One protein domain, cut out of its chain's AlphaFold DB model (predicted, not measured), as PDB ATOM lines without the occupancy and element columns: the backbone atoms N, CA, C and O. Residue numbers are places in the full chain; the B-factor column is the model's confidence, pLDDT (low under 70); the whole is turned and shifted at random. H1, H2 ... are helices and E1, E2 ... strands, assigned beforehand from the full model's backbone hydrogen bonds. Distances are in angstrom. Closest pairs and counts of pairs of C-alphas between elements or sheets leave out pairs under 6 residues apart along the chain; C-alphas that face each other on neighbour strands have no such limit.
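This is residues 425 to 503 of the 505 residues of the protein "VEFS-Box domain-containing protein" of Pneumocystis murina (strain B123) (UniProt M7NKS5). A helical hairpin, H2 side by side with H1, forms one end of an extended shape, and a looped stretch with little regular structure, residues 425 to 449 with E1 at its end, forms the other; residues 450 to 457 join the two. At the end of H2, residues 492 to 499 stick out, of which 492 is the last residue of H2 and 497 to 499 belong to the short H3. The printed part has 79 residues, with one named strand and three named helices in the order E1, H1, H2, H3. It is mostly helix by its named elements, which hold under half of the residues. The whole is extended, with a radius of gyration of the C-alphas of 19.2 A, and flat, spanning 56 by 32 by 14 A.

H2, the longest helix, is residues 476 to 492, 24.8 A from first to last C-alpha, beginning at C-alpha 476 (-39.477, 14.518, -1.391). H1 is residues 458 to 469, 16.4 A long. H3 is residues 497 to 501, ending at C-alpha 501 (-20.258, 0.179, -15.132). E1 is residues 447 to 449, beginning at C-alpha 447 (-11.634, -12.743, 22.717).

H2 and H1 form a helical hairpin and touch, the closest C-alphas being those of Lys 483 and Glu 465, 5.9 A apart. They run opposite ways at a shallow tilt of 21 degrees. H3 is apart from H2 and H1. E1 is apart from the three helices and pairs with no named strand, but its residues 447 to 448 pair antiparallel with residues 425 to 426. Every O i to N i+4 pair is within hydrogen-bond range in H1 and H3, and 12 of 13 in H2.

The two C-alphas farthest apart, those of Lys 429 and Asp 473, are 57.2 A apart. The printed part has no cut. The link from H2 to H3 is tight; those from E1 to H1 and from H1 to H2 are short. The pLDDT is under 70 at residues 451 to 453 and 495 to 503.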
ATOM      1  N   PHE A 425     -10.022 -13.217  17.703       86.06
ATOM      2  CA  PHE A 425      -8.643 -13.367  18.163       86.06
ATOM      3  C   PHE A 425      -8.563 -13.116  19.669       86.06
ATOM      4  O   PHE A 425      -9.214 -12.213  20.184       86.06
ATOM      5  N   ALA A 426      -7.756 -13.897  20.387       91.06
ATOM      6  CA  ALA A 426      -7.470 -13.617  21.790       91.06
ATOM      7  C   ALA A 426      -6.508 -12.422  21.902       91.06
ATOM      8  O   ALA A 426      -5.482 -12.386  21.219       91.06
ATOM      9  N   ALA A 427      -6.821 -11.460  22.770       89.62
ATOM     10  CA  ALA A 427      -5.968 -10.306  23.022       89.62
ATOM     11  C   ALA A 427      -4.579 -10.749  23.534       89.62
ATOM     12  O   ALA A 427      -4.506 -11.572  24.455       89.62
ATOM     13  N   PRO A 428      -3.471 -10.216  22.981       88.75
ATOM     14  CA  PRO A 428      -2.129 -10.628  23.375       88.75
ATOM     15  C   PRO A 428      -1.824 -10.237  24.827       88.75
ATOM     16  O   PRO A 428      -2.419  -9.315  25.388       88.75
ATOM     17  N   LYS A 429      -0.855 -10.927  25.442       88.75
ATOM     18  CA  LYS A 429      -0.401 -10.686  26.823       88.75
ATOM     19  C   LYS A 429       0.470  -9.425  26.932       88.75
ATOM     20  O   LYS A 429       1.640  -9.498  27.292       88.75
ATOM     21  N   MET A 430      -0.105  -8.275  26.590       85.62
ATOM     22  CA  MET A 430       0.522  -6.957  26.674       85.62
ATOM     23  C   MET A 430      -0.237  -6.078  27.669       85.62
ATOM     24  O   MET A 430      -1.467  -6.056  27.695       85.62
ATOM     25  N   ASN A 431       0.504  -5.331  28.486       82.50
ATOM     26  CA  ASN A 431      -0.091  -4.392  29.427       82.50
ATOM     27  C   ASN A 431      -0.627  -3.153  28.696       82.50
ATOM     28  O   ASN A 431      -0.027  -2.677  27.738       82.50
ATOM     29  N   ASN A 432      -1.722  -2.591  29.216       88.12
ATOM     30  CA  ASN A 432      -2.282  -1.296  28.802       88.12
ATOM     31  C   ASN A 432      -2.774  -1.223  27.340       88.12
ATOM     32  O   ASN A 432      -2.702  -0.171  26.710       88.12
ATOM     33  N   LEU A 433      -3.348  -2.316  26.826       90.00
ATOM     34  CA  LEU A 433      -4.225  -2.272  25.653       90.00
ATOM     35  C   LEU A 433      -5.629  -1.774  26.045       90.00
ATOM     36  O   LEU A 433      -6.132  -2.105  27.121       90.00
ATOM     37  N   TYR A 434      -6.280  -1.008  25.167       91.56
ATOM     38  CA  TYR A 434      -7.611  -0.424  25.385       91.56
ATOM     39  C   TYR A 434      -8.462  -0.522  24.114       91.56
ATOM     40  O   TYR A 434      -7.934  -0.392  23.011       91.56
ATOM     41  N   LYS A 435      -9.779  -0.713  24.258       89.06
ATOM     42  CA  LYS A 435     -10.711  -0.765  23.120       89.06
ATOM     43  C   LYS A 435     -10.861   0.601  22.455       89.06
ATOM     44  O   LYS A 435     -10.985   1.621  23.136       89.06
ATOM     45  N   THR A 436     -10.897   0.608  21.124       86.19
ATOM     46  CA  THR A 436     -10.949   1.813  20.279       86.19
ATOM     47  C   THR A 436     -12.145   2.703  20.610       86.19
ATOM     48  O   THR A 436     -11.959   3.902  20.827       86.19
ATOM     49  N   MET A 437     -13.343   2.120  20.707       82.44
ATOM     50  CA  MET A 437     -14.595   2.834  20.989       82.44
ATOM     51  C   MET A 437     -14.794   3.117  22.483       82.44
ATOM     52  O   MET A 437     -14.777   4.270  22.903       82.44
ATOM     53  N   SER A 438     -14.939   2.077  23.310       87.75
ATOM     54  CA  SER A 438     -15.347   2.226  24.718       87.75
ATOM     55  C   SER A 438     -14.242   2.697  25.671       87.75
ATOM     56  O   SER A 438     -14.517   2.909  26.848       87.75
ATOM     57  N   LYS A 439     -12.986   2.788  25.207       90.81
ATOM     58  CA  LYS A 439     -11.779   3.083  26.011       90.81
ATOM     59  C   LYS A 439     -11.578   2.173  27.238       90.81
ATOM     60  O   LYS A 439     -10.689   2.420  28.049       90.81
ATOM     61  N   ARG A 440     -12.340   1.080  27.358       93.06
ATOM     62  CA  ARG A 440     -12.154   0.021  28.360       93.06
ATOM     63  C   ARG A 440     -10.782  -0.630  28.164       93.06
ATOM     64  O   ARG A 440     -10.426  -0.982  27.040       93.06
ATOM     65  N   LYS A 441     -10.053  -0.858  29.260       93.62
ATOM     66  CA  LYS A 441      -8.819  -1.660  29.260       93.62
ATOM     67  C   LYS A 441      -9.139  -3.106  28.864       93.62
ATOM     68  O   LYS A 441     -10.015  -3.729  29.461       93.62
ATOM     69  N   ILE A 442      -8.451  -3.612  27.847       93.44
ATOM     70  CA  ILE A 442      -8.609  -4.980  27.340       93.44
ATOM     71  C   ILE A 442      -7.951  -5.943  28.331       93.44
ATOM     72  O   ILE A 442      -6.840  -5.687  28.805       93.44
ATOM     73  N   ILE A 443      -8.629  -7.045  28.651       93.25
ATOM     74  CA  ILE A 443      -8.060  -8.089  29.511       93.25
ATOM     75  C   ILE A 443      -7.168  -9.004  28.645       93.25
ATOM     76  O   ILE A 443      -7.608  -9.427  27.576       93.25
ATOM     77  N   PRO A 444      -5.932  -9.342  29.059       93.81
ATOM     78  CA  PRO A 444      -5.111 -10.334  28.363       93.81
ATOM     79  C   PRO A 444      -5.862 -11.659  28.165       93.81
ATOM     80  O   PRO A 444      -6.341 -12.250  29.130       93.81
ATOM     81  N   GLY A 445      -5.969 -12.126  26.920       91.81
ATOM     82  CA  GLY A 445      -6.772 -13.299  26.554       91.81
ATOM     83  C   GLY A 445      -8.263 -13.038  26.285       91.81
ATOM     84  O   GLY A 445      -8.959 -13.971  25.890       91.81
ATOM     85  N   GLU A 446      -8.769 -11.806  26.434       92.56
ATOM     86  CA  GLU A 446     -10.133 -11.438  26.016       92.56
ATOM     87  C   GLU A 446     -10.312 -11.710  24.513       92.56
ATOM     88  O   GLU A 446      -9.480 -11.301  23.703       92.56
ATOM     89  N   ILE A 447     -11.379 -12.415  24.125       90.81
ATOM     90  CA  ILE A 447     -11.634 -12.743  22.717       90.81
ATOM     91  C   ILE A 447     -12.237 -11.518  22.023       90.81
ATOM     92  O   ILE A 447     -13.427 -11.229  22.156       90.81
ATOM     93  N   LEU A 448     -11.400 -10.817  21.266       88.56
ATOM     94  CA  LEU A 448     -11.775  -9.696  20.417       88.56
ATOM     95  C   LEU A 448     -12.316 -10.199  19.073       88.56
ATOM     96  O   LEU A 448     -11.939 -11.263  18.578       88.56
ATOM     97  N   SER A 449     -13.200  -9.413  18.472       83.88
ATOM     98  CA  SER A 449     -13.699  -9.607  17.109       83.88
ATOM     99  C   SER A 449     -13.018  -8.596  16.190       83.88
ATOM    100  O   SER A 449     -12.859  -7.446  16.595       83.88
ATOM    101  N   GLU A 450     -12.709  -8.969  14.942       74.69
ATOM    102  CA  GLU A 450     -12.281  -8.003  13.902       74.69
ATOM    103  C   GLU A 450     -13.275  -6.830  13.756       74.69
ATOM    104  O   GLU A 450     -12.920  -5.753  13.293       74.69
ATOM    105  N   SER A 451     -14.525  -7.018  14.196       64.31
ATOM    106  CA  SER A 451     -15.581  -6.007  14.128       64.31
ATOM    107  C   SER A 451     -15.469  -4.820  15.083       64.31
ATOM    108  O   SER A 451     -16.355  -3.974  15.047       64.31
ATOM    109  N   GLU A 452     -14.464  -4.750  15.957       62.34
ATOM    110  CA  GLU A 452     -14.206  -3.524  16.741       62.34
ATOM    111  C   GLU A 452     -13.429  -2.460  15.933       62.34
ATOM    112  O   GLU A 452     -13.411  -1.295  16.334       62.34
ATOM    113  N   ASP A 453     -12.870  -2.842  14.775       63.69
ATOM    114  CA  ASP A 453     -12.230  -1.950  13.791       63.69
ATOM    115  C   ASP A 453     -13.094  -1.715  12.531       63.69
ATOM    116  O   ASP A 453     -12.692  -0.992  11.614       63.69
ATOM    117  N   ASP A 454     -14.308  -2.281  12.468       73.62
ATOM    118  CA  ASP A 454     -15.295  -1.862  11.471       73.62
ATOM    119  C   ASP A 454     -15.715  -0.420  11.776       73.62
ATOM    120  O   ASP A 454     -16.479  -0.166  12.706       73.62
ATOM    121  N   ILE A 455     -15.215   0.521  10.970       77.25
ATOM    122  CA  ILE A 455     -15.645   1.922  10.990       77.25
ATOM    123  C   ILE A 455     -17.169   1.951  10.869       77.25
ATOM    124  O   ILE A 455     -17.717   1.573   9.832       77.25
ATOM    125  N   ASP A 456     -17.839   2.407  11.925       82.69
ATOM    126  CA  ASP A 456     -19.274   2.635  11.888       82.69
ATOM    127  C   ASP A 456     -19.568   3.768  10.899       82.69
ATOM    128  O   ASP A 456     -19.142   4.908  11.082       82.69
ATOM    129  N   GLU A 457     -20.260   3.432   9.816       86.50
ATOM    130  CA  GLU A 457     -20.673   4.363   8.768       86.50
ATOM    131  C   GLU A 457     -22.098   4.888   8.993       86.50
ATOM    132  O   GLU A 457     -22.553   5.730   8.222       86.50
ATOM    133  N   THR A 458     -22.813   4.451  10.040       88.88
ATOM    134  CA  THR A 458     -24.198   4.891  10.284       88.88
ATOM    135  C   THR A 458     -24.289   6.391  10.548       88.88
ATOM    136  O   THR A 458     -25.140   7.040   9.948       88.88
ATOM    137  N   TRP A 459     -23.370   6.978  11.324       90.25
ATOM    138  CA  TRP A 459     -23.307   8.437  11.515       90.25
ATOM    139  C   TRP A 459     -22.972   9.187  10.216       90.25
ATOM    140  O   TRP A 459     -23.411  10.320  10.036       90.25
ATOM    141  N   LEU A 460     -22.196   8.581   9.308       91.12
ATOM    142  CA  LEU A 460     -21.816   9.189   8.030       91.12
ATOM    143  C   LEU A 460     -22.994   9.170   7.049       91.12
ATOM    144  O   LEU A 460     -23.252  10.170   6.382       91.12
ATOM    145  N   ILE A 461     -23.719   8.049   7.014       92.31
ATOM    146  CA  ILE A 461     -24.976   7.879   6.281       92.31
ATOM    147  C   ILE A 461     -26.022   8.855   6.825       92.31
ATOM    148  O   ILE A 461     -26.511   9.682   6.063       92.31
ATOM    149  N   GLN A 462     -26.293   8.842   8.134       94.62
ATOM    150  CA  GLN A 462     -27.254   9.749   8.765       94.62
ATOM    151  C   GLN A 462     -26.893  11.213   8.492       94.62
ATOM    152  O   GLN A 462     -27.740  11.969   8.039       94.62
ATOM    153  N   LYS A 463     -25.624  11.610   8.636       91.31
ATOM    154  CA  LYS A 463     -25.190  12.980   8.329       91.31
ATOM    155  C   LYS A 463     -25.349  13.359   6.848       91.31
ATOM    156  O   LYS A 463     -25.518  14.540   6.550       91.31
ATOM    157  N   HIS A 464     -25.286  12.402   5.920       93.44
ATOM    158  CA  HIS A 464     -25.667  12.622   4.519       93.44
ATOM    159  C   HIS A 464     -27.188  12.777   4.365       93.44
ATOM    160  O   HIS A 464     -27.640  13.596   3.571       93.44
ATOM    161  N   GLU A 465     -27.981  12.025   5.126       95.19
ATOM    162  CA  GLU A 465     -29.442  12.079   5.090       95.19
ATOM    163  C   GLU A 465     -30.029  13.345   5.723       95.19
ATOM    164  O   GLU A 465     -30.915  13.947   5.122       95.19
ATOM    165  N   ASP A 466     -29.535  13.762   6.888       91.81
ATOM    166  CA  ASP A 466     -29.922  15.007   7.559       91.81
ATOM    167  C   ASP A 466     -29.612  16.199   6.631       91.81
ATOM    168  O   ASP A 466     -30.473  17.024   6.334       91.81
ATOM    169  N   MET A 467     -28.407  16.205   6.040       86.50
ATOM    170  CA  MET A 467     -27.984  17.205   5.052       86.50
ATOM    171  C   MET A 467     -28.844  17.198   3.779       86.50
ATOM    172  O   MET A 467     -28.950  18.233   3.128       86.50
ATOM    173  N   LEU A 468     -29.445  16.064   3.395       93.38
ATOM    174  CA  LEU A 468     -30.375  15.989   2.262       93.38
ATOM    175  C   LEU A 468     -31.780  16.512   2.608       93.38
ATOM    176  O   LEU A 468     -32.483  16.964   1.702       93.38
ATOM    177  N   ASP A 469     -32.190  16.488   3.879       93.62
ATOM    178  CA  ASP A 469     -33.496  17.012   4.297       93.62
ATOM    179  C   ASP A 469     -33.513  18.541   4.408       93.62
ATOM    180  O   ASP A 469     -34.504  19.136   3.979       93.62
ATOM    181  N   ASP A 470     -32.418  19.174   4.845       84.31
ATOM    182  CA  ASP A 470     -32.277  20.642   4.947       84.31
ATOM    183  C   ASP A 470     -32.502  21.392   3.607       84.31
ATOM    184  O   ASP A 470     -32.804  22.589   3.592       84.31
ATOM    185  N   PHE A 471     -32.375  20.714   2.459       85.81
ATOM    186  CA  PHE A 471     -32.637  21.289   1.132       85.81
ATOM    187  C   PHE A 471     -34.140  21.458   0.864       85.81
ATOM    188  O   PHE A 471     -34.806  20.548   0.370       85.81
ATOM    189  N   MET A 472     -34.692  22.634   1.161       77.44
ATOM    190  CA  MET A 472     -36.106  22.970   0.911       77.44
ATOM    191  C   MET A 472     -36.513  22.965  -0.580       77.44
ATOM    192  O   MET A 472     -37.703  23.018  -0.881       77.44
ATOM    193  N   ASP A 473     -35.550  22.913  -1.503       81.44
ATOM    194  CA  ASP A 473     -35.716  23.017  -2.960       81.44
ATOM    195  C   ASP A 473     -35.776  21.670  -3.710       81.44
ATOM    196  O   ASP A 473     -36.203  21.637  -4.863       81.44
ATOM    197  N   ILE A 474     -35.393  20.555  -3.075       89.06
ATOM    198  CA  ILE A 474     -35.421  19.207  -3.679       89.06
ATOM    199  C   ILE A 474     -36.745  18.507  -3.337       89.06
ATOM    200  O   ILE A 474     -37.155  18.494  -2.171       89.06
ATOM    201  N   THR A 475     -37.410  17.872  -4.314       94.25
ATOM    202  CA  THR A 475     -38.690  17.187  -4.049       94.25
ATOM    203  C   THR A 475     -38.513  15.987  -3.114       94.25
ATOM    204  O   THR A 475     -37.484  15.310  -3.123       94.25
ATOM    205  N   MET A 476     -39.542  15.656  -2.326       88.88
ATOM    206  CA  MET A 476     -39.477  14.518  -1.391       88.88
ATOM    207  C   MET A 476     -39.223  13.174  -2.098       88.88
ATOM    208  O   MET A 476     -38.556  12.303  -1.543       88.88
ATOM    209  N   SER A 477     -39.699  13.021  -3.337       89.69
ATOM    210  CA  SER A 477     -39.400  11.886  -4.221       89.69
ATOM    211  C   SER A 477     -37.919  11.791  -4.590       89.69
ATOM    212  O   SER A 477     -37.341  10.704  -4.547       89.69
ATOM    213  N   GLU A 478     -37.288  12.920  -4.915       90.94
ATOM    214  CA  GLU A 478     -35.859  12.969  -5.223       90.94
ATOM    215  C   GLU A 478     -35.034  12.734  -3.959       90.94
ATOM    216  O   GLU A 478     -34.176  11.857  -3.978       90.94
ATOM    217  N   LYS A 479     -35.352  13.383  -2.828       87.88
ATOM    218  CA  LYS A 479     -34.708  13.097  -1.528       87.88
ATOM    219  C   LYS A 479     -34.770  11.610  -1.174       87.88
ATOM    220  O   LYS A 479     -33.755  11.037  -0.779       87.88
ATOM    221  N   ALA A 480     -35.922  10.960  -1.354       91.50
ATOM    222  CA  ALA A 480     -36.081   9.533  -1.080       91.50
ATOM    223  C   ALA A 480     -35.162   8.659  -1.955       91.50
ATOM    224  O   ALA A 480     -34.483   7.773  -1.429       91.50
ATOM    225  N   PHE A 481     -35.076   8.938  -3.262       94.62
ATOM    226  CA  PHE A 481     -34.120   8.269  -4.154       94.62
ATOM    227  C   PHE A 481     -32.663   8.570  -3.757       94.62
ATOM    228  O   PHE A 481     -31.843   7.653  -3.676       94.62
ATOM    229  N   MET A 482     -32.355   9.830  -3.430       91.25
ATOM    230  CA  MET A 482     -31.004  10.271  -3.087       91.25
ATOM    231  C   MET A 482     -30.474   9.599  -1.823       91.25
ATOM    232  O   MET A 482     -29.346   9.100  -1.830       91.25
ATOM    233  N   LYS A 483     -31.290   9.518  -0.767       93.62
ATOM    234  CA  LYS A 483     -30.946   8.797   0.467       93.62
ATOM    235  C   LYS A 483     -30.770   7.299   0.206       93.62
ATOM    236  O   LYS A 483     -29.816   6.699   0.698       93.62
ATOM    237  N   LEU A 484     -31.654   6.693  -0.592       91.12
ATOM    238  CA  LEU A 484     -31.598   5.265  -0.922       91.12
ATOM    239  C   LEU A 484     -30.318   4.886  -1.690       91.12
ATOM    240  O   LEU A 484     -29.737   3.837  -1.407       91.12
ATOM    241  N   TRP A 485     -29.839   5.737  -2.603       92.19
ATOM    242  CA  TRP A 485     -28.600   5.483  -3.344       92.19
ATOM    243  C   TRP A 485     -27.329   5.783  -2.547       92.19
ATOM    244  O   TRP A 485     -26.407   4.965  -2.570       92.19
ATOM    245  N   ASP A 486     -27.247   6.917  -1.840       90.75
ATOM    246  CA  ASP A 486     -26.032   7.261  -1.079       90.75
ATOM    247  C   ASP A 486     -25.746   6.211   0.007       90.75
ATOM    248  O   ASP A 486     -24.604   5.756   0.132       90.75
ATOM    249  N   ARG A 487     -26.796   5.712   0.684       91.62
ATOM    250  CA  ARG A 487     -26.730   4.525   1.561       91.62
ATOM    251  C   ARG A 487     -26.016   3.343   0.903       91.62
ATOM    252  O   ARG A 487     -25.253   2.647   1.569       91.62
ATOM    253  N   PHE A 488     -26.268   3.093  -0.383       87.44
ATOM    254  CA  PHE A 488     -25.689   1.962  -1.104       87.44
ATOM    255  C   PHE A 488     -24.276   2.238  -1.660       87.44
ATOM    256  O   PHE A 488     -23.442   1.334  -1.618       87.44
ATOM    257  N   ILE A 489     -23.949   3.475  -2.076       87.00
ATOM    258  CA  ILE A 489     -22.564   3.862  -2.442       87.00
ATOM    259  C   ILE A 489     -21.617   3.655  -1.258       87.00
ATOM    260  O   ILE A 489     -20.528   3.106  -1.432       87.00
ATOM    261  N   ILE A 490     -22.034   4.107  -0.069       87.25
ATOM    262  CA  ILE A 490     -21.210   4.079   1.142       87.25
ATOM    263  C   ILE A 490     -20.978   2.622   1.562       87.25
ATOM    264  O   ILE A 490     -19.835   2.170   1.613       87.25
ATOM    265  N   LYS A 491     -22.066   1.865   1.738       84.62
ATOM    266  CA  LYS A 491     -22.073   0.480   2.233       84.62
ATOM    267  C   LYS A 491     -21.190  -0.493   1.438       84.62
ATOM    268  O   LYS A 491     -20.524  -1.331   2.046       84.62
ATOM    269  N   ASP A 492     -21.202  -0.415   0.106       79.12
ATOM    270  CA  ASP A 492     -20.474  -1.358  -0.759       79.12
ATOM    271  C   ASP A 492     -19.126  -0.773  -1.274       79.12
ATOM    272  O   ASP A 492     -18.391  -1.442  -2.002       79.12
ATOM    273  N   ARG A 493     -18.746   0.438  -0.818       76.94
ATOM    274  CA  ARG A 493     -17.407   1.071  -0.931       76.94
ATOM    275  C   ARG A 493     -16.753   1.013  -2.327       76.94
ATOM    276  O   ARG A 493     -15.573   0.682  -2.466       76.94
ATOM    277  N   TYR A 494     -17.485   1.377  -3.379       74.00
ATOM    278  CA  TYR A 494     -16.975   1.350  -4.760       74.00
ATOM    279  C   TYR A 494     -15.867   2.391  -5.024       74.00
ATOM    280  O   TYR A 494     -16.136   3.557  -5.302       74.00
ATOM    281  N   THR A 495     -14.601   1.961  -4.994       65.56
ATOM    282  CA  THR A 495     -13.422   2.832  -5.194       65.56
ATOM    283  C   THR A 495     -12.960   2.983  -6.649       65.56
ATOM    284  O   THR A 495     -12.112   3.829  -6.930       65.56
ATOM    285  N   CYS A 496     -13.491   2.191  -7.588       57.72
ATOM    286  CA  CYS A 496     -13.076   2.195  -8.994       57.72
ATOM    287  C   CYS A 496     -14.277   2.263  -9.946       57.72
ATOM    288  O   CYS A 496     -15.202   1.459  -9.846       57.72
ATOM    289  N   TYR A 497     -14.218   3.172 -10.926       53.94
ATOM    290  CA  TYR A 497     -15.278   3.405 -11.916       53.94
ATOM    291  C   TYR A 497     -15.696   2.149 -12.698       53.94
ATOM    292  O   TYR A 497     -16.873   2.007 -13.021       53.94
ATOM    293  N   HIS A 498     -14.776   1.208 -12.952       56.75
ATOM    294  CA  HIS A 498     -15.104  -0.056 -13.625       56.75
ATOM    295  C   HIS A 498     -16.155  -0.888 -12.880       56.75
ATOM    296  O   HIS A 498     -16.944  -1.567 -13.530       56.75
ATOM    297  N   LEU A 499     -16.208  -0.817 -11.544       55.53
ATOM    298  CA  LEU A 499     -17.221  -1.539 -10.772       55.53
ATOM    299  C   LEU A 499     -18.615  -0.928 -10.929       55.53
ATOM    300  O   LEU A 499     -19.584  -1.662 -10.850       55.53
ATOM    301  N   VAL A 500     -18.735   0.378 -11.192       57.38
ATOM    302  CA  VAL A 500     -20.040   1.038 -11.383       57.38
ATOM    303  C   VAL A 500     -20.636   0.693 -12.754       57.38
ATOM    304  O   VAL A 500     -21.833   0.448 -12.862       57.38
ATOM    305  N   PHE A 501     -19.805   0.597 -13.798       52.25
ATOM    306  CA  PHE A 501     -20.258   0.179 -15.132       52.25
ATOM    307  C   PHE A 501     -20.777  -1.266 -15.176       52.25
ATOM    308  O   PHE A 501     -21.706  -1.537 -15.924       52.25
ATOM    309  N   PHE A 502     -20.236  -2.167 -14.348       50.03
ATOM    310  CA  PHE A 502     -20.690  -3.564 -14.230       50.03
ATOM    311  C   PHE A 502     -22.051  -3.747 -13.534       50.03
ATOM    312  O   PHE A 502     -22.499  -4.877 -13.357       50.03
ATOM    313  N   LEU A 503     -22.673  -2.651 -13.094       51.78
ATOM    314  CA  LEU A 503     -23.955  -2.638 -12.393       51.78
ATOM    315  C   LEU A 503     -25.050  -1.947 -13.223       51.78
ATOM    316  O   LEU A 503     -26.227  -2.224 -13.036       51.78
TER     317      LEU A 503